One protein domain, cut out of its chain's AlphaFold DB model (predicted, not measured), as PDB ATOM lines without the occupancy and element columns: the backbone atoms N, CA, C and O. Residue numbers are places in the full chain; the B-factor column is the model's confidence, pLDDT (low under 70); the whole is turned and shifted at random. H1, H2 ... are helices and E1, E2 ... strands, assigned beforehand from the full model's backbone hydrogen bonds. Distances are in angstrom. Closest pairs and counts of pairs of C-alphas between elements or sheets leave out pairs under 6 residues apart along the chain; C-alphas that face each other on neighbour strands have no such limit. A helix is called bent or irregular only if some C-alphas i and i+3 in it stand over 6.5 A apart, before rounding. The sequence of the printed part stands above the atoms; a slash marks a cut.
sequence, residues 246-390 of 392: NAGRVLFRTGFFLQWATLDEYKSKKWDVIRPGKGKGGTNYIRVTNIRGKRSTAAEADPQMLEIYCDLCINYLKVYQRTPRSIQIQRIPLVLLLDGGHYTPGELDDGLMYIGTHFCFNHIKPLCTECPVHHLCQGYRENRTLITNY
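This is residues 246 to 390 of the 392 residues of an uncharacterized protein of Chloroflexi bacterium (UniProt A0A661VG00). A cluster round H1 lies toward one end of the longest axis, and a crossed pair of helices, H6 and H7, lies toward the other. In the cluster the long helix H8 crosses H1 on one side, short H9 and H10 pack on H1, and the stretch of E1 and H4 passes H1 on the side away from H8, with H3 farther out. The 145 printed residues hold ten named helices and one named strand, in the order H1, H2, H3, E1, H4, H5, H6, H7, H8, H9, H10, and the class is mostly helix. The whole is compact, with a radius of gyration of the C-alphas of 15.7 A and spans of 45 by 36 by 22 A.

Start at H1, residues 246 to 254, the hub. H8, residues 345 to 358, touches it, about perpendicular at 83 degrees; the closest C-alphas, those of Asn 246 and Gly 356, are 4.7 A apart. H9, residues 378 to 381, touches H1 at Thr 254 and Gln 378, closest C-alphas 5.0 A apart. H10, residues 385 to 388, only just touches H1, with 3 pairs of C-alphas within 8 A, the closest being Arg 253 and Leu 386 at 5.3 A. H2, residues 256 to 259, is close to H1 but not clearly touching, with C-alphas of Leu 251 and Phe 257 closest at 6.2 A. H3, residues 263 to 267, is apart from H1. E1, residues 284 to 286, pairs with no named strand, but residues 274 to 275 pair antiparallel with its residues 285 to 286. H4, residues 288 to 291, is close to H1 but not clearly touching; the closest C-alphas, of Gly 248 and Val 288, are 5.3 A apart. H5, residues 297 to 300, and H6, residues 303 to 316, touch only at the corner, and only just, with 3 pairs within 8 A, the closest C-alphas being Glu 300 and Leu 306 at 6.2 A. H7, residues 329 to 340, touches H6 about perpendicular at 84 degrees, with C-alphas of Tyr 309 and Val 335 closest at 5.7 A. Every O i to N i+4 pair is within hydrogen-bond range in H1, H3, H6 and H8, against 6 of 8 in H7; H2, H4, H5, H9 and H10 are too short for one.

Find C-alpha 246 at (-18.471, 70.308, 18.600); from there H1 runs 12.2 A. H6 runs 19.2 A and H7 17.8 A; H7 is irregular, with C-alphas 330 and 333 7.1 A apart. H8 runs 19.8 A from C-alpha 345 at (-23.016, 83.256, 12.031). H10 ends at C-alpha 388, (-10.207, 58.058, 13.510).

The C-alphas farthest apart, of Arg 322 and Lys 365, are 46.2 A apart. The links H3 to E1, H6 to H7 and H8 to H9 are long, and the printed part has no cut. Mean pLDDT of the printed part is 95.9, and no printed residue is under 70.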
ATOM      1  N   ASN A 246     -17.631  70.835  19.673       93.88
ATOM      2  CA  ASN A 246     -18.471  70.308  18.600       93.88
ATOM      3  C   ASN A 246     -18.207  71.036  17.279       93.88
ATOM      4  O   ASN A 246     -17.823  70.388  16.301       93.88
ATOM      5  N   ALA A 247     -18.294  72.365  17.278       95.00
ATOM      6  CA  ALA A 247     -17.988  73.218  16.136       95.00
ATOM      7  C   ALA A 247     -16.571  72.964  15.607       95.00
ATOM      8  O   ALA A 247     -16.370  72.707  14.417       95.00
ATOM      9  N   GLY A 248     -15.583  72.943  16.505       95.44
ATOM     10  CA  GLY A 248     -14.197  72.672  16.143       95.44
ATOM     11  C   GLY A 248     -13.987  71.288  15.538       95.44
ATOM     12  O   GLY A 248     -13.258  71.147  14.556       95.44
ATOM     13  N   ARG A 249     -14.645  70.261  16.086       96.06
ATOM     14  CA  ARG A 249     -14.576  68.890  15.568       96.06
ATOM     15  C   ARG A 249     -15.212  68.771  14.189       96.06
ATOM     16  O   ARG A 249     -14.622  68.115  13.332       96.06
ATOM     17  N   VAL A 250     -16.380  69.381  13.975       98.00
ATOM     18  CA  VAL A 250     -17.071  69.370  12.679       98.00
ATOM     19  C   VAL A 250     -16.195  70.031  11.621       98.00
ATOM     20  O   VAL A 250     -15.829  69.358  10.661       98.00
ATOM     21  N   LEU A 251     -15.756  71.275  11.838       98.12
ATOM     22  CA  LEU A 251     -14.921  72.009  10.879       98.12
ATOM     23  C   LEU A 251     -13.559  71.348  10.632       98.12
ATOM     24  O   LEU A 251     -13.046  71.354   9.513       98.12
ATOM     25  N   PHE A 252     -12.953  70.736  11.651       97.88
ATOM     26  CA  PHE A 252     -11.704  70.008  11.447       97.88
ATOM     27  C   PHE A 252     -11.911  68.750  10.594       97.88
ATOM     28  O   PHE A 252     -11.163  68.508   9.648       97.88
ATOM     29  N   ARG A 253     -12.930  67.940  10.907       97.94
ATOM     30  CA  ARG A 253     -13.171  66.650  10.239       97.94
ATOM     31  C   ARG A 253     -13.715  66.789   8.828       97.94
ATOM     32  O   ARG A 253     -13.426  65.931   7.997       97.94
ATOM     33  N   THR A 254     -14.473  67.844   8.546       98.31
ATOM     34  CA  THR A 254     -14.874  68.162   7.172       98.31
ATOM     35  C   THR A 254     -13.680  68.582   6.324       98.31
ATOM     36  O   THR A 254     -13.767  68.473   5.110       98.31
ATOM     37  N   GLY A 255     -12.558  68.970   6.942       97.88
ATOM     38  CA  GLY A 255     -11.349  69.445   6.271       97.88
ATOM     39  C   GLY A 255     -11.296  70.965   6.126       97.88
ATOM     40  O   GLY A 255     -10.345  71.482   5.548       97.88
ATOM     41  N   PHE A 256     -12.295  71.696   6.639       98.31
ATOM     42  CA  PHE A 256     -12.404  73.148   6.473       98.31
ATOM     43  C   PHE A 256     -11.146  73.855   6.980       98.31
ATOM     44  O   PHE A 256     -10.521  74.624   6.258       98.31
ATOM     45  N   PHE A 257     -10.700  73.524   8.194       97.50
ATOM     46  CA  PHE A 257      -9.493  74.124   8.764       97.50
ATOM     47  C   PHE A 257      -8.210  73.793   7.989       97.50
ATOM     48  O   PHE A 257      -7.268  74.583   8.029       97.50
ATOM     49  N   LEU A 258      -8.163  72.671   7.266       97.12
ATOM     50  CA  LEU A 258      -6.979  72.258   6.506       97.12
ATOM     51  C   LEU A 258      -6.785  73.059   5.211       97.12
ATOM     52  O   LEU A 258      -5.725  72.965   4.602       97.12
ATOM     53  N   GLN A 259      -7.775  73.860   4.808       96.75
ATOM     54  CA  GLN A 259      -7.628  74.809   3.700       96.75
ATOM     55  C   GLN A 259      -6.867  76.072   4.109       96.75
ATOM     56  O   GLN A 259      -6.267  76.737   3.272       96.75
ATOM     57  N   TRP A 260      -6.881  76.399   5.403       97.25
ATOM     58  CA  TRP A 260      -6.417  77.694   5.904       97.25
ATOM     59  C   TRP A 260      -5.071  77.627   6.619       97.25
ATOM     60  O   TRP A 260      -4.410  78.657   6.756       97.25
ATOM     61  N   ALA A 261      -4.672  76.439   7.068       97.56
ATOM     62  CA  ALA A 261      -3.340  76.163   7.587       97.56
ATOM     63  C   ALA A 261      -3.029  74.666   7.514       97.56
ATOM     64  O   ALA A 261      -3.919  73.810   7.480       97.56
ATOM     65  N   THR A 262      -1.742  74.351   7.524       97.00
ATOM     66  CA  THR A 262      -1.244  72.979   7.494       97.00
ATOM     67  C   THR A 262      -1.421  72.279   8.838       97.00
ATOM     68  O   THR A 262      -1.499  72.884   9.912       97.00
ATOM     69  N   LEU A 263      -1.426  70.946   8.802       96.56
ATOM     70  CA  LEU A 263      -1.489  70.138  10.014       96.56
ATOM     71  C   LEU A 263      -0.284  70.377  10.943       96.56
ATOM     72  O   LEU A 263      -0.437  70.319  12.166       96.56
ATOM     73  N   ASP A 264       0.891  70.656  10.381       97.12
ATOM     74  CA  ASP A 264       2.107  70.930  11.150       97.12
ATOM     75  C   ASP A 264       2.044  72.287  11.850       97.12
ATOM     76  O   ASP A 264       2.436  72.392  13.014       97.12
ATOM     77  N   GLU A 265       1.451  73.302  11.214       97.62
ATOM     78  CA  GLU A 265       1.155  74.573  11.878       97.62
ATOM     79  C   GLU A 265       0.224  74.360  13.069       97.62
ATOM     80  O   GLU A 265       0.555  74.793  14.176       97.62
ATOM     81  N   TYR A 266      -0.870  73.609  12.896       97.69
ATOM     82  CA  TYR A 266      -1.795  73.298  13.990       97.69
ATOM     83  C   TYR A 266      -1.154  72.500  15.136       97.69
ATOM     84  O   TYR A 266      -1.523  72.703  16.297       97.69
ATOM     85  N   LYS A 267      -0.199  71.611  14.835       97.31
ATOM     86  CA  LYS A 267       0.564  70.827  15.825       97.31
ATOM     87  C   LYS A 267       1.722  71.597  16.458       97.31
ATOM     88  O   LYS A 267       2.273  71.147  17.463       97.31
ATOM     89  N   SER A 268       2.138  72.714  15.863       97.00
ATOM     90  CA  SER A 268       3.295  73.467  16.335       97.00
ATOM     91  C   SER A 268       3.109  73.886  17.793       97.00
ATOM     92  O   SER A 268       2.014  74.264  18.206       97.00
ATOM     93  N   LYS A 269       4.193  73.913  18.578       92.75
ATOM     94  CA  LYS A 269       4.142  74.369  19.983       92.75
ATOM     95  C   LYS A 269       3.579  75.790  20.130       92.75
ATOM     96  O   LYS A 269       3.041  76.134  21.174       92.75
ATOM     97  N   LYS A 270       3.718  76.621  19.089       95.25
ATOM     98  CA  LYS A 270       3.227  78.005  19.056       95.25
ATOM     99  C   LYS A 270       1.708  78.085  18.882       95.25
ATOM    100  O   LYS A 270       1.085  79.039  19.354       95.25
ATOM    101  N   TRP A 271       1.113  77.158  18.135       96.56
ATOM    102  CA  TRP A 271      -0.330  77.152  17.896       96.56
ATOM    103  C   TRP A 271      -1.037  76.248  18.892       96.56
ATOM    104  O   TRP A 271      -2.025  76.680  19.473       96.56
ATOM    105  N   ASP A 272      -0.498  75.052  19.130       96.44
ATOM    106  CA  ASP A 272      -0.999  74.086  20.109       96.44
ATOM    107  C   ASP A 272      -2.510  73.825  19.946       96.44
ATOM    108  O   ASP A 272      -3.246  73.629  20.913       96.44
ATOM    109  N   VAL A 273      -2.992  73.888  18.700       96.50
ATOM    110  CA  VAL A 273      -4.390  73.619  18.341       96.50
ATOM    111  C   VAL A 273      -4.612  72.115  18.297       96.50
ATOM    112  O   VAL A 273      -5.652  71.630  18.728       96.50
ATOM    113  N   ILE A 274      -3.618  71.359  17.831       97.56
ATOM    114  CA  ILE A 274      -3.610  69.901  17.854       97.56
ATOM    115  C   ILE A 274      -2.523  69.444  18.812       97.56
ATOM    116  O   ILE A 274      -1.351  69.754  18.629       97.56
ATOM    117  N   ARG A 275      -2.918  68.653  19.807       97.06
ATOM    118  CA  ARG A 275      -2.046  68.088  20.836       97.06
ATOM    119  C   ARG A 275      -1.889  66.585  20.624       97.06
ATOM    120  O   ARG A 275      -2.802  65.829  20.982       97.06
ATOM    121  N   PRO A 276      -0.767  66.131  20.041       96.62
ATOM    122  CA  PRO A 276      -0.556  64.716  19.777       96.62
ATOM    123  C   PRO A 276      -0.601  63.870  21.052       96.62
ATOM    124  O   PRO A 276      -0.040  64.255  22.077       96.62
ATOM    125  N   GLY A 277      -1.300  62.735  20.997       95.50
ATOM    126  CA  GLY A 277      -1.389  61.777  22.107       95.50
ATOM    127  C   GLY A 277      -2.172  62.240  23.342       95.50
ATOM    128  O   GLY A 277      -2.221  61.515  24.333       95.50
ATOM    129  N   LYS A 278      -2.767  63.441  23.329       95.00
ATOM    130  CA  LYS A 278      -3.512  63.999  24.475       95.00
ATOM    131  C   LYS A 278      -5.026  63.771  24.409       95.00
ATOM    132  O   LYS A 278      -5.738  64.221  25.299       95.00
ATOM    133  N   GLY A 279      -5.525  63.120  23.361       90.06
ATOM    134  CA  GLY A 279      -6.941  62.800  23.189       90.06
ATOM    135  C   GLY A 279      -7.336  61.467  23.829       90.06
ATOM    136  O   GLY A 279      -6.485  60.652  24.195       90.06
ATOM    137  N   LYS A 280      -8.651  61.226  23.939       84.69
ATOM    138  CA  LYS A 280      -9.216  59.975  24.477       84.69
ATOM    139  C   LYS A 280      -8.660  58.766  23.712       84.69
ATOM    140  O   LYS A 280      -8.810  58.678  22.496       84.69
ATOM    141  N   GLY A 281      -8.041  57.831  24.435       86.38
ATOM    142  CA  GLY A 281      -7.422  56.636  23.849       86.38
ATOM    143  C   GLY A 281      -6.085  56.893  23.140       86.38
ATOM    144  O   GLY A 281      -5.733  56.137  22.243       86.38
ATOM    145  N   GLY A 282      -5.362  57.964  23.491       91.44
ATOM    146  CA  GLY A 282      -4.052  58.282  22.903       91.44
ATOM    147  C   GLY A 282      -4.125  58.920  21.513       91.44
ATOM    148  O   GLY A 282      -3.114  59.032  20.825       91.44
ATOM    149  N   THR A 283      -5.310  59.357  21.085       94.69
ATOM    150  CA  THR A 283      -5.495  60.087  19.826       94.69
ATOM    151  C   THR A 283      -4.966  61.522  19.929       94.69
ATOM    152  O   THR A 283      -4.554  61.996  20.988       94.69
ATOM    153  N   ASN A 284      -5.026  62.274  18.834       96.75
ATOM    154  CA  ASN A 284      -4.724  63.701  18.843       96.75
ATOM    155  C   ASN A 284      -5.905  64.486  19.432       96.75
ATOM    156  O   ASN A 284      -7.050  64.252  19.044       96.75
ATOM    157  N   TYR A 285      -5.639  65.408  20.357       96.88
ATOM    158  CA  TYR A 285      -6.658  66.289  20.931       96.88
ATOM    159  C   TYR A 285      -6.728  67.616  20.167       96.88
ATOM    160  O   TYR A 285      -5.700  68.261  19.974       96.88
ATOM    161  N   ILE A 286      -7.923  68.026  19.749       95.81
ATOM    162  CA  ILE A 286      -8.202  69.294  19.076       95.81
ATOM    163  C   ILE A 286      -8.622  70.311  20.143       95.81
ATOM    164  O   ILE A 286      -9.754  70.318  20.618       95.81
ATOM    165  N   ARG A 287      -7.717  71.226  20.485       94.00
ATOM    166  CA  ARG A 287      -8.006  72.399  21.310       94.00
ATOM    167  C   ARG A 287      -8.397  73.575  20.417       94.00
ATOM    168  O   ARG A 287      -7.630  74.527  20.279       94.00
ATOM    169  N   VAL A 288      -9.580  73.515  19.803       92.44
ATOM    170  CA  VAL A 288     -10.001  74.494  18.777       92.44
ATOM    171  C   VAL A 288      -9.901  75.946  19.246       92.44
ATOM    172  O   VAL A 288      -9.504  76.806  18.472       92.44
ATOM    173  N   THR A 289     -10.146  76.234  20.525       90.62
ATOM    174  CA  THR A 289     -10.059  77.596  21.077       90.62
ATOM    175  C   THR A 289      -8.687  78.248  20.884       90.62
ATOM    176  O   THR A 289      -8.593  79.472  20.856       90.62
ATOM    177  N   ASN A 290      -7.622  77.453  20.728       94.62
ATOM    178  CA  ASN A 290      -6.267  77.948  20.485       94.62
ATOM    179  C   ASN A 290      -6.064  78.504  19.062       94.62
ATOM    180  O   ASN A 290      -5.014  79.082  18.785       94.62
ATOM    181  N   ILE A 291      -7.046  78.351  18.167       93.88
ATOM    182  CA  ILE A 291      -7.005  78.897  16.804       93.88
ATOM    183  C   ILE A 291      -7.180  80.422  16.774       93.88
ATOM    184  O   ILE A 291      -6.831  81.068  15.788       93.88
ATOM    185  N   ARG A 292      -7.681  81.015  17.865       91.75
ATOM    186  CA  ARG A 292      -7.877  82.464  17.975       91.75
ATOM    187  C   ARG A 292      -6.556  83.209  17.815       91.75
ATOM    188  O   ARG A 292      -5.551  82.879  18.452       91.75
ATOM    189  N   GLY A 293      -6.565  84.211  16.940       92.88
ATOM    190  CA  GLY A 293      -5.386  85.016  16.626       92.88
ATOM    191  C   GLY A 293      -4.345  84.307  15.754       92.88
ATOM    192  O   GLY A 293      -3.264  84.859  15.542       92.88
ATOM    193  N   LYS A 294      -4.616  83.092  15.253       96.62
ATOM    194  CA  LYS A 294      -3.723  82.406  14.307       96.62
ATOM    195  C   LYS A 294      -4.029  82.873  12.888       96.62
ATOM    196  O   LYS A 294      -5.190  82.945  12.498       96.62
ATOM    197  N   ARG A 295      -2.980  83.221  12.144       96.56
ATOM    198  CA  ARG A 295      -3.070  83.766  10.783       96.56
ATOM    199  C   ARG A 295      -3.240  82.667   9.735       96.56
ATOM    200  O   ARG A 295      -2.714  81.577   9.936       96.56
ATOM    201  N   SER A 296      -3.890  82.981   8.618       97.50
ATOM    202  CA  SER A 296      -3.936  82.127   7.426       97.50
ATOM    203  C   SER A 296      -3.226  82.803   6.259       97.50
ATOM    204  O   SER A 296      -3.739  83.762   5.693       97.50
ATOM    205  N   THR A 297      -2.068  82.276   5.867       95.50
ATOM    206  CA  THR A 297      -1.362  82.736   4.660       95.50
ATOM    207  C   THR A 297      -2.145  82.427   3.386       95.50
ATOM    208  O   THR A 297      -2.095  83.204   2.441       95.50
ATOM    209  N   ALA A 298      -2.892  81.318   3.374       95.56
ATOM    210  CA  ALA A 298      -3.753  80.941   2.260       95.56
ATOM    211  C   ALA A 298      -4.875  81.966   2.038       95.56
ATOM    212  O   ALA A 298      -5.079  82.401   0.913       95.56
ATOM    213  N   ALA A 299      -5.551  82.402   3.108       95.94
ATOM    214  CA  ALA A 299      -6.576  83.440   3.004       95.94
ATOM    215  C   ALA A 299      -5.979  84.815   2.660       95.94
ATOM    216  O   ALA A 299      -6.567  85.561   1.891       95.94
ATOM    217  N   GLU A 300      -4.804  85.149   3.209       95.31
ATOM    218  CA  GLU A 300      -4.095  86.408   2.919       95.31
ATOM    219  C   GLU A 300      -3.722  86.565   1.433       95.31
ATOM    220  O   GLU A 300      -3.525  87.689   0.976       95.31
ATOM    221  N   ALA A 301      -3.607  85.461   0.687       94.94
ATOM    222  CA  ALA A 301      -3.281  85.476  -0.736       94.94
ATOM    223  C   ALA A 301      -4.476  85.827  -1.643       94.94
ATOM    224  O   ALA A 301      -4.268  86.079  -2.829       94.94
ATOM    225  N   ASP A 302      -5.700  85.844  -1.106       95.06
ATOM    226  CA  ASP A 302      -6.925  86.187  -1.826       95.06
ATOM    227  C   ASP A 302      -7.323  87.653  -1.526       95.06
ATOM    228  O   ASP A 302      -7.712  87.972  -0.396       95.06
ATOM    229  N   PRO A 303      -7.228  88.569  -2.514       94.62
ATOM    230  CA  PRO A 303      -7.555  89.979  -2.314       94.62
ATOM    231  C   PRO A 303      -9.013  90.233  -1.913       94.62
ATOM    232  O   PRO A 303      -9.255  91.115  -1.088       94.62
ATOM    233  N   GLN A 304      -9.968  89.461  -2.447       95.25
ATOM    234  CA  GLN A 304     -11.389  89.620  -2.125       95.25
ATOM    235  C   GLN A 304     -11.643  89.220  -0.668       95.25
ATOM    236  O   GLN A 304     -12.284  89.951   0.087       95.25
ATOM    237  N   MET A 305     -11.066  88.096  -0.233       95.94
ATOM    238  CA  MET A 305     -11.121  87.672   1.171       95.94
ATOM    239  C   MET A 305     -10.546  88.731   2.117       95.94
ATOM    240  O   MET A 305     -11.105  88.963   3.190       95.94
ATOM    241  N   LEU A 306      -9.436  89.376   1.742       95.75
ATOM    242  CA  LEU A 306      -8.830  90.428   2.555       95.75
ATOM    243  C   LEU A 306      -9.733  91.660   2.667       95.75
ATOM    244  O   LEU A 306      -9.880  92.183   3.771       95.75
ATOM    245  N   GLU A 307     -10.339  92.108   1.569       96.44
ATOM    246  CA  GLU A 307     -11.258  93.252   1.560       96.44
ATOM    247  C   GLU A 307     -12.443  93.027   2.510       96.44
ATOM    248  O   GLU A 307     -12.669  93.821   3.427       96.44
ATOM    249  N   ILE A 308     -13.115  91.883   2.379       97.62
ATOM    250  CA  ILE A 308     -14.276  91.522   3.205       97.62
ATOM    251  C   ILE A 308     -13.865  91.316   4.663       97.62
ATOM    252  O   ILE A 308     -14.573  91.716   5.585       97.62
ATOM    253  N   TYR A 309     -12.690  90.734   4.910       98.12
ATOM    254  CA  TYR A 309     -12.155  90.615   6.262       98.12
ATOM    255  C   TYR A 309     -11.901  91.979   6.913       98.12
ATOM    256  O   TYR A 309     -12.134  92.140   8.116       98.12
ATOM    257  N   CYS A 310     -11.420  92.961   6.144       97.44
ATOM    258  CA  CYS A 310     -11.224  94.320   6.636       97.44
ATOM    259  C   CYS A 310     -12.561  94.978   6.979       97.44
ATOM    260  O   CYS A 310     -12.682  95.524   8.076       97.44
ATOM    261  N   ASP A 311     -13.555  94.858   6.098       97.62
ATOM    262  CA  ASP A 311     -14.918  95.341   6.331       97.62
ATOM    263  C   ASP A 311     -15.538  94.709   7.591       97.62
ATOM    264  O   ASP A 311     -15.905  95.419   8.530       97.62
ATOM    265  N   LEU A 312     -15.510  93.374   7.699       98.19
ATOM    266  CA  LEU A 312     -15.949  92.627   8.883       98.19
ATOM    267  C   LEU A 312     -15.299  93.162  10.169       98.19
ATOM    268  O   LEU A 312     -15.963  93.389  11.179       98.19
ATOM    269  N   CYS A 313     -13.981  93.350  10.153       97.88
ATOM    270  CA  CYS A 313     -13.218  93.747  11.331       97.88
ATOM    271  C   CYS A 313     -13.452  95.199  11.767       97.88
ATOM    272  O   CYS A 313     -13.383  95.476  12.969       97.88
ATOM    273  N   ILE A 314     -13.665  96.103  10.810       97.31
ATOM    274  CA  ILE A 314     -13.785  97.546  11.048       97.31
ATOM    275  C   ILE A 314     -15.241  97.933  11.302       97.31
ATOM    276  O   ILE A 314     -15.497  98.668  12.248       97.31
ATOM    277  N   ASN A 315     -16.182  97.421  10.507       96.81
ATOM    278  CA  ASN A 315     -17.563  97.905  10.500       96.81
ATOM    279  C   ASN A 315     -18.515  97.041  11.339       96.81
ATOM    280  O   ASN A 315     -19.409  97.585  11.988       96.81
ATOM    281  N   TYR A 316     -18.295  95.725  11.394       97.56
ATOM    282  CA  TYR A 316     -19.164  94.804  12.137       97.56
ATOM    283  C   TYR A 316     -18.596  94.477  13.516       97.56
ATOM    284  O   TYR A 316     -19.193  94.797  14.532       97.56
ATOM    285  N   LEU A 317     -17.400  93.894  13.593       97.56
ATOM    286  CA  LEU A 317     -16.798  93.537  14.883       97.56
ATOM    287  C   LEU A 317     -16.232  94.764  15.619       97.56
ATOM    288  O   LEU A 317     -16.132  94.744  16.847       97.56
ATOM    289  N   LYS A 318     -15.848  95.813  14.871       96.81
ATOM    290  CA  LYS A 318     -15.165  97.048  15.328       96.81
ATOM    291  C   LYS A 318     -13.952  96.793  16.238       96.81
ATOM    292  O   LYS A 318     -13.574  97.613  17.068       96.81
ATOM    293  N   VAL A 319     -13.296  95.648  16.061       94.31
ATOM    294  CA  VAL A 319     -12.099  95.239  16.823       94.31
ATOM    295  C   VAL A 319     -10.802  95.808  16.241       94.31
ATOM    296  O   VAL A 319      -9.727  95.606  16.807       94.31
ATOM    297  N   TYR A 320     -10.886  96.517  15.114       93.00
ATOM    298  CA  TYR A 320      -9.773  97.222  14.490       93.00
ATOM    299  C   TYR A 320     -10.186  98.638  14.081       93.00
ATOM    300  O   TYR A 320     -11.217  98.832  13.452       93.00
ATOM    301  N   GLN A 321      -9.326  99.619  14.369       88.75
ATOM    302  CA  GLN A 321      -9.475 101.002  13.885       88.75
ATOM    303  C   GLN A 321      -8.832 101.234  12.508       88.75
ATOM    304  O   GLN A 321      -8.994 102.288  11.903       88.75
ATOM    305  N   ARG A 322      -8.011 100.286  12.044       90.94
ATOM    306  CA  ARG A 322      -7.247 100.362  10.793       90.94
ATOM    307  C   ARG A 322      -7.291  99.014  10.097       90.94
ATOM    308  O   ARG A 322      -7.442  97.993  10.762       90.94
ATOM    309  N   THR A 323      -7.059  99.018   8.789       90.56
ATOM    310  CA  THR A 323      -6.962  97.813   7.960       90.56
ATOM    311  C   THR A 323      -6.035  96.773   8.607       90.56
ATOM    312  O   THR A 323      -4.841  97.052   8.805       90.56
ATOM    313  N   PRO A 324      -6.551  95.594   8.993       91.81
ATOM    314  CA  PRO A 324      -5.730  94.538   9.564       91.81
ATOM    315  C   PRO A 324      -4.718  94.016   8.536       91.81
ATOM    316  O   PRO A 324      -4.994  93.927   7.347       91.81
ATOM    317  N   ARG A 325      -3.524  93.640   9.010       87.50
ATOM    318  CA  ARG A 325      -2.422  93.150   8.154       87.50
ATOM    319  C   ARG A 325      -2.418  91.635   7.937       87.50
ATOM    320  O   ARG A 325      -1.542  91.126   7.249       87.50
ATOM    321  N   SER A 326      -3.320  90.915   8.594       94.69
ATOM    322  CA  SER A 326      -3.370  89.453   8.580       94.69
ATOM    323  C   SER A 326      -4.795  88.974   8.813       94.69
ATOM    324  O   SER A 326      -5.483  89.518   9.688       94.69
ATOM    325  N   ILE A 327      -5.188  87.914   8.111       97.44
ATOM    326  CA  ILE A 327      -6.493  87.268   8.277       97.44
ATOM    327  C   ILE A 327      -6.381  86.196   9.355       97.44
ATOM    328  O   ILE A 327      -5.554  85.288   9.262       97.44
ATOM    329  N   GLN A 328      -7.212  86.299  10.392       97.38
ATOM    330  CA  GLN A 328      -7.231  85.326  11.480       97.38
ATOM    331  C   GLN A 328      -8.221  84.190  11.191       97.38
ATOM    332  O   GLN A 328      -9.382  84.440  10.864       97.38
ATOM    333  N   ILE A 329      -7.778  82.938  11.351       97.38
ATOM    334  CA  ILE A 329      -8.522  81.741  10.922       97.38
ATOM    335  C   ILE A 329      -9.905  81.650  11.574       97.38
ATOM    336  O   ILE A 329     -10.862  81.259  10.911       97.38
ATOM    337  N   GLN A 330     -10.053  82.046  12.843       95.69
ATOM    338  CA  GLN A 330     -11.347  81.947  13.528       95.69
ATOM    339  C   GLN A 330     -12.435  82.841  12.904       95.69
ATOM    340  O   GLN A 330     -13.618  82.602  13.108       95.69
ATOM    341  N   ARG A 331     -12.055  83.866  12.139       97.06
ATOM    342  CA  ARG A 331     -12.996  84.797  11.500       97.06
ATOM    343  C   ARG A 331     -13.288  84.453  10.049       97.06
ATOM    344  O   ARG A 331     -14.216  85.014   9.483       97.06
ATOM    345  N   ILE A 332     -12.543  83.519   9.457       98.00
ATOM    346  CA  ILE A 332     -12.757  83.095   8.071       98.00
ATOM    347  C   ILE A 332     -14.205  82.640   7.821       98.00
ATOM    348  O   ILE A 332     -14.759  83.045   6.803       98.00
ATOM    349  N   PRO A 333     -14.873  81.884   8.719       98.00
ATOM    350  CA  PRO A 333     -16.272  81.543   8.490       98.00
ATOM    351  C   PRO A 333     -17.189  82.760   8.354       98.00
ATOM    352  O   PRO A 333     -18.056  82.759   7.491       98.00
ATOM    353  N   LEU A 334     -16.971  83.817   9.147       98.00
ATOM    354  CA  LEU A 334     -17.763  85.047   9.054       98.00
ATOM    355  C   LEU A 334     -17.523  85.751   7.719       98.00
ATOM    356  O   LEU A 334     -18.481  86.208   7.117       98.00
ATOM    357  N   VAL A 335     -16.275  85.803   7.245       98.06
ATOM    358  CA  VAL A 335     -15.930  86.389   5.937       98.06
ATOM    359  C   VAL A 335     -16.667  85.675   4.808       98.06
ATOM    360  O   VAL A 335     -17.290  86.321   3.974       98.06
ATOM    361  N   LEU A 336     -16.632  84.339   4.802       97.88
ATOM    362  CA  LEU A 336     -17.270  83.540   3.756       97.88
ATOM    363  C   LEU A 336     -18.797  83.673   3.762       97.88
ATOM    364  O   LEU A 336     -19.401  83.706   2.695       97.88
ATOM    365  N   LEU A 337     -19.412  83.757   4.946       97.62
ATOM    366  CA  LEU A 337     -20.852  83.986   5.070       97.62
ATOM    367  C   LEU A 337     -21.248  85.419   4.704       97.62
ATOM    368  O   LEU A 337     -22.294  85.614   4.089       97.62
ATOM    369  N   LEU A 338     -20.420  86.407   5.058       96.88
ATOM    370  CA  LEU A 338     -20.667  87.811   4.740       96.88
ATOM    371  C   LEU A 338     -20.625  88.051   3.227       96.88
ATOM    372  O   LEU A 338     -21.506  88.732   2.716       96.88
ATOM    373  N   ASP A 339     -19.671  87.440   2.511       95.38
ATOM    374  CA  ASP A 339     -19.610  87.516   1.041       95.38
ATOM    375  C   ASP A 339     -20.841  86.888   0.371       95.38
ATOM    376  O   ASP A 339     -21.340  87.396  -0.628       95.38
ATOM    377  N   GLY A 340     -21.333  85.767   0.913       90.38
ATOM    378  CA  GLY A 340     -22.516  85.090   0.380       90.38
ATOM    379  C   GLY A 340     -23.822  85.830   0.683       90.38
ATOM    380  O   GLY A 340     -24.755  85.784  -0.110       90.38
ATOM    381  N   GLY A 341     -23.921  86.497   1.837       91.00
ATOM    382  CA  GLY A 341     -25.085  87.303   2.227       91.00
ATOM    383  C   GLY A 341     -26.381  86.517   2.489       91.00
ATOM    384  O   GLY A 341     -27.423  87.122   2.729       91.00
ATOM    385  N   HIS A 342     -26.349  85.180   2.450       93.94
ATOM    386  CA  HIS A 342     -27.542  84.326   2.567       93.94
ATOM    387  C   HIS A 342     -27.791  83.765   3.969       93.94
ATOM    388  O   HIS A 342     -28.926  83.411   4.300       93.94
ATOM    389  N   TYR A 343     -26.737  83.649   4.774       97.50
ATOM    390  CA  TYR A 343     -26.773  83.026   6.092       97.50
ATOM    391  C   TYR A 343     -25.985  83.841   7.107       97.50
ATOM    392  O   TYR A 343     -25.100  84.628   6.771       97.50
ATOM    393  N   THR A 344     -26.294  83.608   8.373       96.75
ATOM    394  CA  THR A 344     -25.724  84.312   9.513       96.75
ATOM    395  C   THR A 344     -24.782  83.414  10.322       96.75
ATOM    396  O   THR A 344     -24.915  82.186  10.320       96.75
ATOM    397  N   PRO A 345     -23.843  84.001  11.084       97.00
ATOM    398  CA  PRO A 345     -23.016  83.256  12.031       97.00
ATOM    399  C   PRO A 345     -23.822  82.484  13.089       97.00
ATOM    400  O   PRO A 345     -23.379  81.426  13.533       97.00
ATOM    401  N   GLY A 346     -24.999  82.989  13.479       97.12
ATOM    402  CA  GLY A 346     -25.903  82.321  14.420       97.12
ATOM    403  C   GLY A 346     -26.452  81.000  13.878       97.12
ATOM    404  O   GLY A 346     -26.349  79.979  14.564       97.12
ATOM    405  N   GLU A 347     -26.919  81.012  12.625       98.06
ATOM    406  CA  GLU A 347     -27.375  79.819  11.896       98.06
ATOM    407  C   GLU A 347     -26.223  78.832  11.670       98.06
ATOM    408  O   GLU A 347     -26.380  77.630  11.871       98.06
ATOM    409  N   LEU A 348     -25.026  79.313  11.317       98.38
ATOM    410  CA  LEU A 348     -23.859  78.436  11.201       98.38
ATOM    411  C   LEU A 348     -23.533  77.746  12.532       98.38
ATOM    412  O   LEU A 348     -23.273  76.544  12.545       98.38
ATOM    413  N   ASP A 349     -23.556  78.477  13.646       97.62
ATOM    414  CA  ASP A 349     -23.334  77.892  14.967       97.62
ATOM    415  C   ASP A 349     -24.396  76.838  15.318       97.62
ATOM    416  O   ASP A 349     -24.043  75.741  15.752       97.62
ATOM    417  N   ASP A 350     -25.680  77.119  15.065       97.56
ATOM    418  CA  ASP A 350     -26.762  76.143  15.272       97.56
ATOM    419  C   ASP A 350     -26.518  74.857  14.477       97.56
ATOM    420  O   ASP A 350     -26.585  73.753  15.025       97.56
ATOM    421  N   GLY A 351     -26.125  74.990  13.210       98.19
ATOM    422  CA  GLY A 351     -25.822  73.853  12.349       98.19
ATOM    423  C   GLY A 351     -24.599  73.066  12.812       98.19
ATOM    424  O   GLY A 351     -24.619  71.833  12.838       98.19
ATOM    425  N   LEU A 352     -23.537  73.755  13.233       97.88
ATOM    426  CA  LEU A 352     -22.334  73.128  13.784       97.88
ATOM    427  C   LEU A 352     -22.651  72.334  15.056       97.88
ATOM    428  O   LEU A 352     -22.183  71.199  15.206       97.88
ATOM    429  N   MET A 353     -23.470  72.901  15.941       96.00
ATOM    430  CA  MET A 353     -23.904  72.251  17.174       96.00
ATOM    431  C   MET A 353     -24.820  71.060  16.904       96.00
ATOM    432  O   MET A 353     -24.613  69.989  17.485       96.00
ATOM    433  N   TYR A 354     -25.782  71.205  15.991       97.00
ATOM    434  CA  TYR A 354     -26.682  70.126  15.600       97.00
ATOM    435  C   TYR A 354     -25.904  68.961  14.980       97.00
ATOM    436  O   TYR A 354     -26.010  67.825  15.450       97.00
ATOM    437  N   ILE A 355     -25.030  69.237  14.006       98.06
ATOM    438  CA  ILE A 355     -24.198  68.215  13.359       98.06
ATOM    439  C   ILE A 355     -23.255  67.552  14.366       98.06
ATOM    440  O   ILE A 355     -23.104  66.325  14.369       98.06
ATOM    441  N   GLY A 356     -22.607  68.345  15.219       96.00
ATOM    442  CA  GLY A 356     -21.667  67.857  16.223       96.00
ATOM    443  C   GLY A 356     -22.313  66.926  17.246       96.00
ATOM    444  O   GLY A 356     -21.692  65.926  17.617       96.00
ATOM    445  N   THR A 357     -23.548  67.231  17.646       93.12
ATOM    446  CA  THR A 357     -24.297  66.510  18.684       93.12
ATOM    447  C   THR A 357     -25.050  65.292  18.151       93.12
ATOM    448  O   THR A 357     -25.193  64.333  18.895       93.12
ATOM    449  N   HIS A 358     -25.488  65.279  16.886       94.81
ATOM    450  CA  HIS A 358     -26.344  64.200  16.359       94.81
ATOM    451  C   HIS A 358     -25.634  63.248  15.389       94.81
ATOM    452  O   HIS A 358     -26.056  62.105  15.241       94.81
ATOM    453  N   PHE A 359     -24.542  63.679  14.745       97.00
ATOM    454  CA  PHE A 359     -23.897  62.885  13.690       97.00
ATOM    455  C   PHE A 359     -22.390  62.747  13.892       97.00
ATOM    456  O   PHE A 359     -21.832  61.645  13.876       97.00
ATOM    457  N   CYS A 360     -21.692  63.866  14.080       96.88
ATOM    458  CA  CYS A 360     -20.237  63.917  14.141       96.88
ATOM    459  C   CYS A 360     -19.731  63.679  15.570       96.88
ATOM    460  O   CYS A 360     -19.045  64.524  16.135       96.88
ATOM    461  N   PHE A 361     -20.042  62.528  16.164       94.25
ATOM    462  CA  PHE A 361     -19.695  62.208  17.555       94.25
ATOM    463  C   PHE A 361     -18.185  62.203  17.854       94.25
ATOM    464  O   PHE A 361     -17.349  61.913  16.989       94.25
ATOM    465  N   ASN A 362     -17.810  62.452  19.117       93.00
ATOM    466  CA  ASN A 362     -16.415  62.481  19.585       93.00
ATOM    467  C   ASN A 362     -15.795  61.079  19.794       93.00
ATOM    468  O   ASN A 362     -15.153  60.786  20.802       93.00
ATOM    469  N   HIS A 363     -15.981  60.187  18.825       92.38
ATOM    470  CA  HIS A 363     -15.414  58.839  18.814       92.38
ATOM    471  C   HIS A 363     -15.183  58.340  17.380       92.38
ATOM    472  O   HIS A 363     -15.403  59.075  16.420       92.38
ATOM    473  N   ILE A 364     -14.716  57.095  17.231       92.25
ATOM    474  CA  ILE A 364     -14.389  56.483  15.929       92.25
ATOM    475  C   ILE A 364     -15.606  56.155  15.049       92.25
ATOM    476  O   ILE A 364     -15.428  55.963  13.852       92.25
ATOM    477  N   LYS A 365     -16.819  56.074  15.617       93.56
ATOM    478  CA  LYS A 365     -18.051  55.652  14.918       93.56
ATOM    479  C   LYS A 365     -19.108  56.770  14.739       93.56
ATOM    480  O   LYS A 365     -20.224  56.595  15.209       93.56
ATOM    481  N   PRO A 366     -18.793  57.946  14.163       95.19
ATOM    482  CA  PRO A 366     -19.826  58.938  13.846       95.19
ATOM    483  C   PRO A 366     -20.812  58.409  12.786       95.19
ATOM    484  O   PRO A 366     -20.436  57.571  11.963       95.19
ATOM    485  N   LEU A 367     -22.035  58.944  12.759       96.88
ATOM    486  CA  LEU A 367     -23.081  58.596  11.783       96.88
ATOM    487  C   LEU A 367     -22.845  59.320  10.453       96.88
ATOM    488  O   LEU A 367     -23.615  60.173  10.022       96.88
ATOM    489  N   CYS A 368     -21.708  59.042   9.811       97.50
ATOM    490  CA  CYS A 368     -21.303  59.806   8.636       97.50
ATOM    491  C   CYS A 368     -22.242  59.649   7.443       97.50
ATOM    492  O   CYS A 368     -22.387  60.608   6.708       97.50
ATOM    493  N   THR A 369     -22.836  58.478   7.224       97.56
ATOM    494  CA  THR A 369     -23.746  58.230   6.091       97.56
ATOM    495  C   THR A 369     -25.037  59.037   6.184       97.56
ATOM    496  O   THR A 369     -25.618  59.369   5.160       97.56
ATOM    497  N   GLU A 370     -25.460  59.367   7.404       98.00
ATOM    498  CA  GLU A 370     -26.684  60.124   7.694       98.00
ATOM    499  C   GLU A 370     -26.404  61.621   7.887       98.00
ATOM    500  O   GLU A 370     -27.320  62.433   7.920       98.00
ATOM    501  N   CYS A 371     -25.131  62.004   8.008       98.44
ATOM    502  CA  CYS A 371     -24.742  63.390   8.223       98.44
ATOM    503  C   CYS A 371     -25.118  64.252   7.000       98.44
ATOM    504  O   CYS A 371     -24.716  63.917   5.878       98.44
ATOM    505  N   PRO A 372     -25.792  65.405   7.183       98.25
ATOM    506  CA  PRO A 372     -26.263  66.237   6.068       98.25
ATOM    507  C   PRO A 372     -25.120  66.761   5.181       98.25
ATOM    508  O   PRO A 372     -25.288  66.961   3.981       98.25
ATOM    509  N   VAL A 373     -23.911  66.887   5.737       98.25
ATOM    510  CA  VAL A 373     -22.718  67.377   5.021       98.25
ATOM    511  C   VAL A 373     -21.750  66.265   4.601       98.25
ATOM    512  O   VAL A 373     -20.596  66.535   4.261       98.25
ATOM    513  N   HIS A 374     -22.163  64.993   4.626       97.88
ATOM    514  CA  HIS A 374     -21.262  63.868   4.337       97.88
ATOM    515  C   HIS A 374     -20.639  63.936   2.938       97.88
ATOM    516  O   HIS A 374     -19.467  63.601   2.762       97.88
ATOM    517  N   HIS A 375     -21.403  64.424   1.961       97.62
ATOM    518  CA  HIS A 375     -20.971  64.584   0.578       97.62
ATOM    519  C   HIS A 375     -19.912  65.688   0.411       97.62
ATOM    520  O   HIS A 375     -19.188  65.685  -0.581       97.62
ATOM    521  N   LEU A 376     -19.747  66.583   1.390       98.00
ATOM    522  CA  LEU A 376     -18.697  67.611   1.416       98.00
ATOM    523  C   LEU A 376     -17.553  67.261   2.377       98.00
ATOM    524  O   LEU A 376     -16.495  67.870   2.323       98.00
ATOM    525  N   CYS A 377     -17.733  66.275   3.255       98.25
ATOM    526  CA  CYS A 377     -16.791  65.976   4.328       98.25
ATOM    527  C   CYS A 377     -15.541  65.229   3.827       98.25
ATOM    528  O   CYS A 377     -15.598  64.027   3.536       98.25
ATOM    529  N   GLN A 378     -14.381  65.899   3.835       98.00
ATOM    530  CA  GLN A 378     -13.087  65.289   3.500       98.00
ATOM    531  C   GLN A 378     -12.793  64.065   4.375       98.00
ATOM    532  O   GLN A 378     -12.351  63.028   3.877       98.00
ATOM    533  N   GLY A 379     -13.079  64.152   5.677       97.69
ATOM    534  CA  GLY A 379     -12.868  63.055   6.615       97.69
ATOM    535  C   GLY A 379     -13.669  61.798   6.281       97.69
ATOM    536  O   GLY A 379     -13.224  60.694   6.578       97.69
ATOM    537  N   TYR A 380     -14.841  61.941   5.658       97.69
ATOM    538  CA  TYR A 380     -15.673  60.813   5.244       97.69
ATOM    539  C   TYR A 380     -15.249  60.250   3.885       97.69
ATOM    540  O   TYR A 380     -15.130  59.030   3.747       97.69
ATOM    541  N   ARG A 381     -15.028  61.137   2.907       97.44
ATOM    542  CA  ARG A 381     -14.856  60.781   1.492       97.44
ATOM    543  C   ARG A 381     -13.433  60.398   1.110       97.44
ATOM    544  O   ARG A 381     -13.251  59.515   0.283       97.44
ATOM    545  N   GLU A 382     -12.444  61.074   1.685       96.94
ATOM    546  CA  GLU A 382     -11.068  61.057   1.172       96.94
ATOM    547  C   GLU A 382     -10.066  60.621   2.242       96.94
ATOM    548  O   GLU A 382      -9.190  59.800   1.983       96.94
ATOM    549  N   ASN A 383     -10.194  61.147   3.464       97.12
ATOM    550  CA  ASN A 383      -9.198  60.956   4.512       97.12
ATOM    551  C   ASN A 383      -9.824  60.581   5.859       97.12
ATOM    552  O   ASN A 383      -9.964  61.403   6.769       97.12
ATOM    553  N   ARG A 384     -10.100  59.285   6.031       97.19
ATOM    554  CA  ARG A 384     -10.669  58.735   7.273       97.19
ATOM    555  C   ARG A 384      -9.846  59.001   8.528       97.19
ATOM    556  O   ARG A 384     -10.415  59.004   9.621       97.19
ATOM    557  N   THR A 385      -8.554  59.302   8.399       97.06
ATOM    558  CA  THR A 385      -7.700  59.600   9.556       97.06
ATOM    559  C   THR A 385      -8.147  60.848  10.319       97.06
ATOM    560  O   THR A 385      -7.978  60.899  11.538       97.06
ATOM    561  N   LEU A 386      -8.806  61.809   9.654       96.94
ATOM    562  CA  LEU A 386      -9.377  62.994  10.308       96.94
ATOM    563  C   LEU A 386     -10.456  62.614  11.331       96.94
ATOM    564  O   LEU A 386     -10.605  63.269  12.363       96.94
ATOM    565  N   ILE A 387     -11.172  61.513  11.089       96.75
ATOM    566  CA  ILE A 387     -12.187  60.976  11.995       96.75
ATOM    567  C   ILE A 387     -11.549  60.048  13.027       96.75
ATOM    568  O   ILE A 387     -11.815  60.178  14.223       96.75
ATOM    569  N   THR A 388     -10.701  59.108  12.607       95.69
ATOM    570  CA  THR A 388     -10.207  58.058  13.510       95.69
ATOM    571  C   THR A 388      -9.173  58.575  14.505       95.69
ATOM    572  O   THR A 388      -9.203  58.144  15.658       95.69
ATOM    573  N   ASN A 389      -8.337  59.547  14.119       96.56
ATOM    574  CA  ASN A 389      -7.148  59.935  14.886       96.56
ATOM    575  C   ASN A 389      -7.311  61.225  15.701       96.56
ATOM    576  O   ASN A 389      -6.382  61.589  16.421       96.56
ATOM    577  N   TYR A 390      -8.451  61.920  15.608       96.44
ATOM    578  CA  TYR A 390      -8.655  63.218  16.263       96.44
ATOM    579  C   TYR A 390      -9.920  63.268  17.124       96.44
ATOM    580  O   TYR A 390     -11.010  62.851  16.706       96.44
TER     581      TYR A 390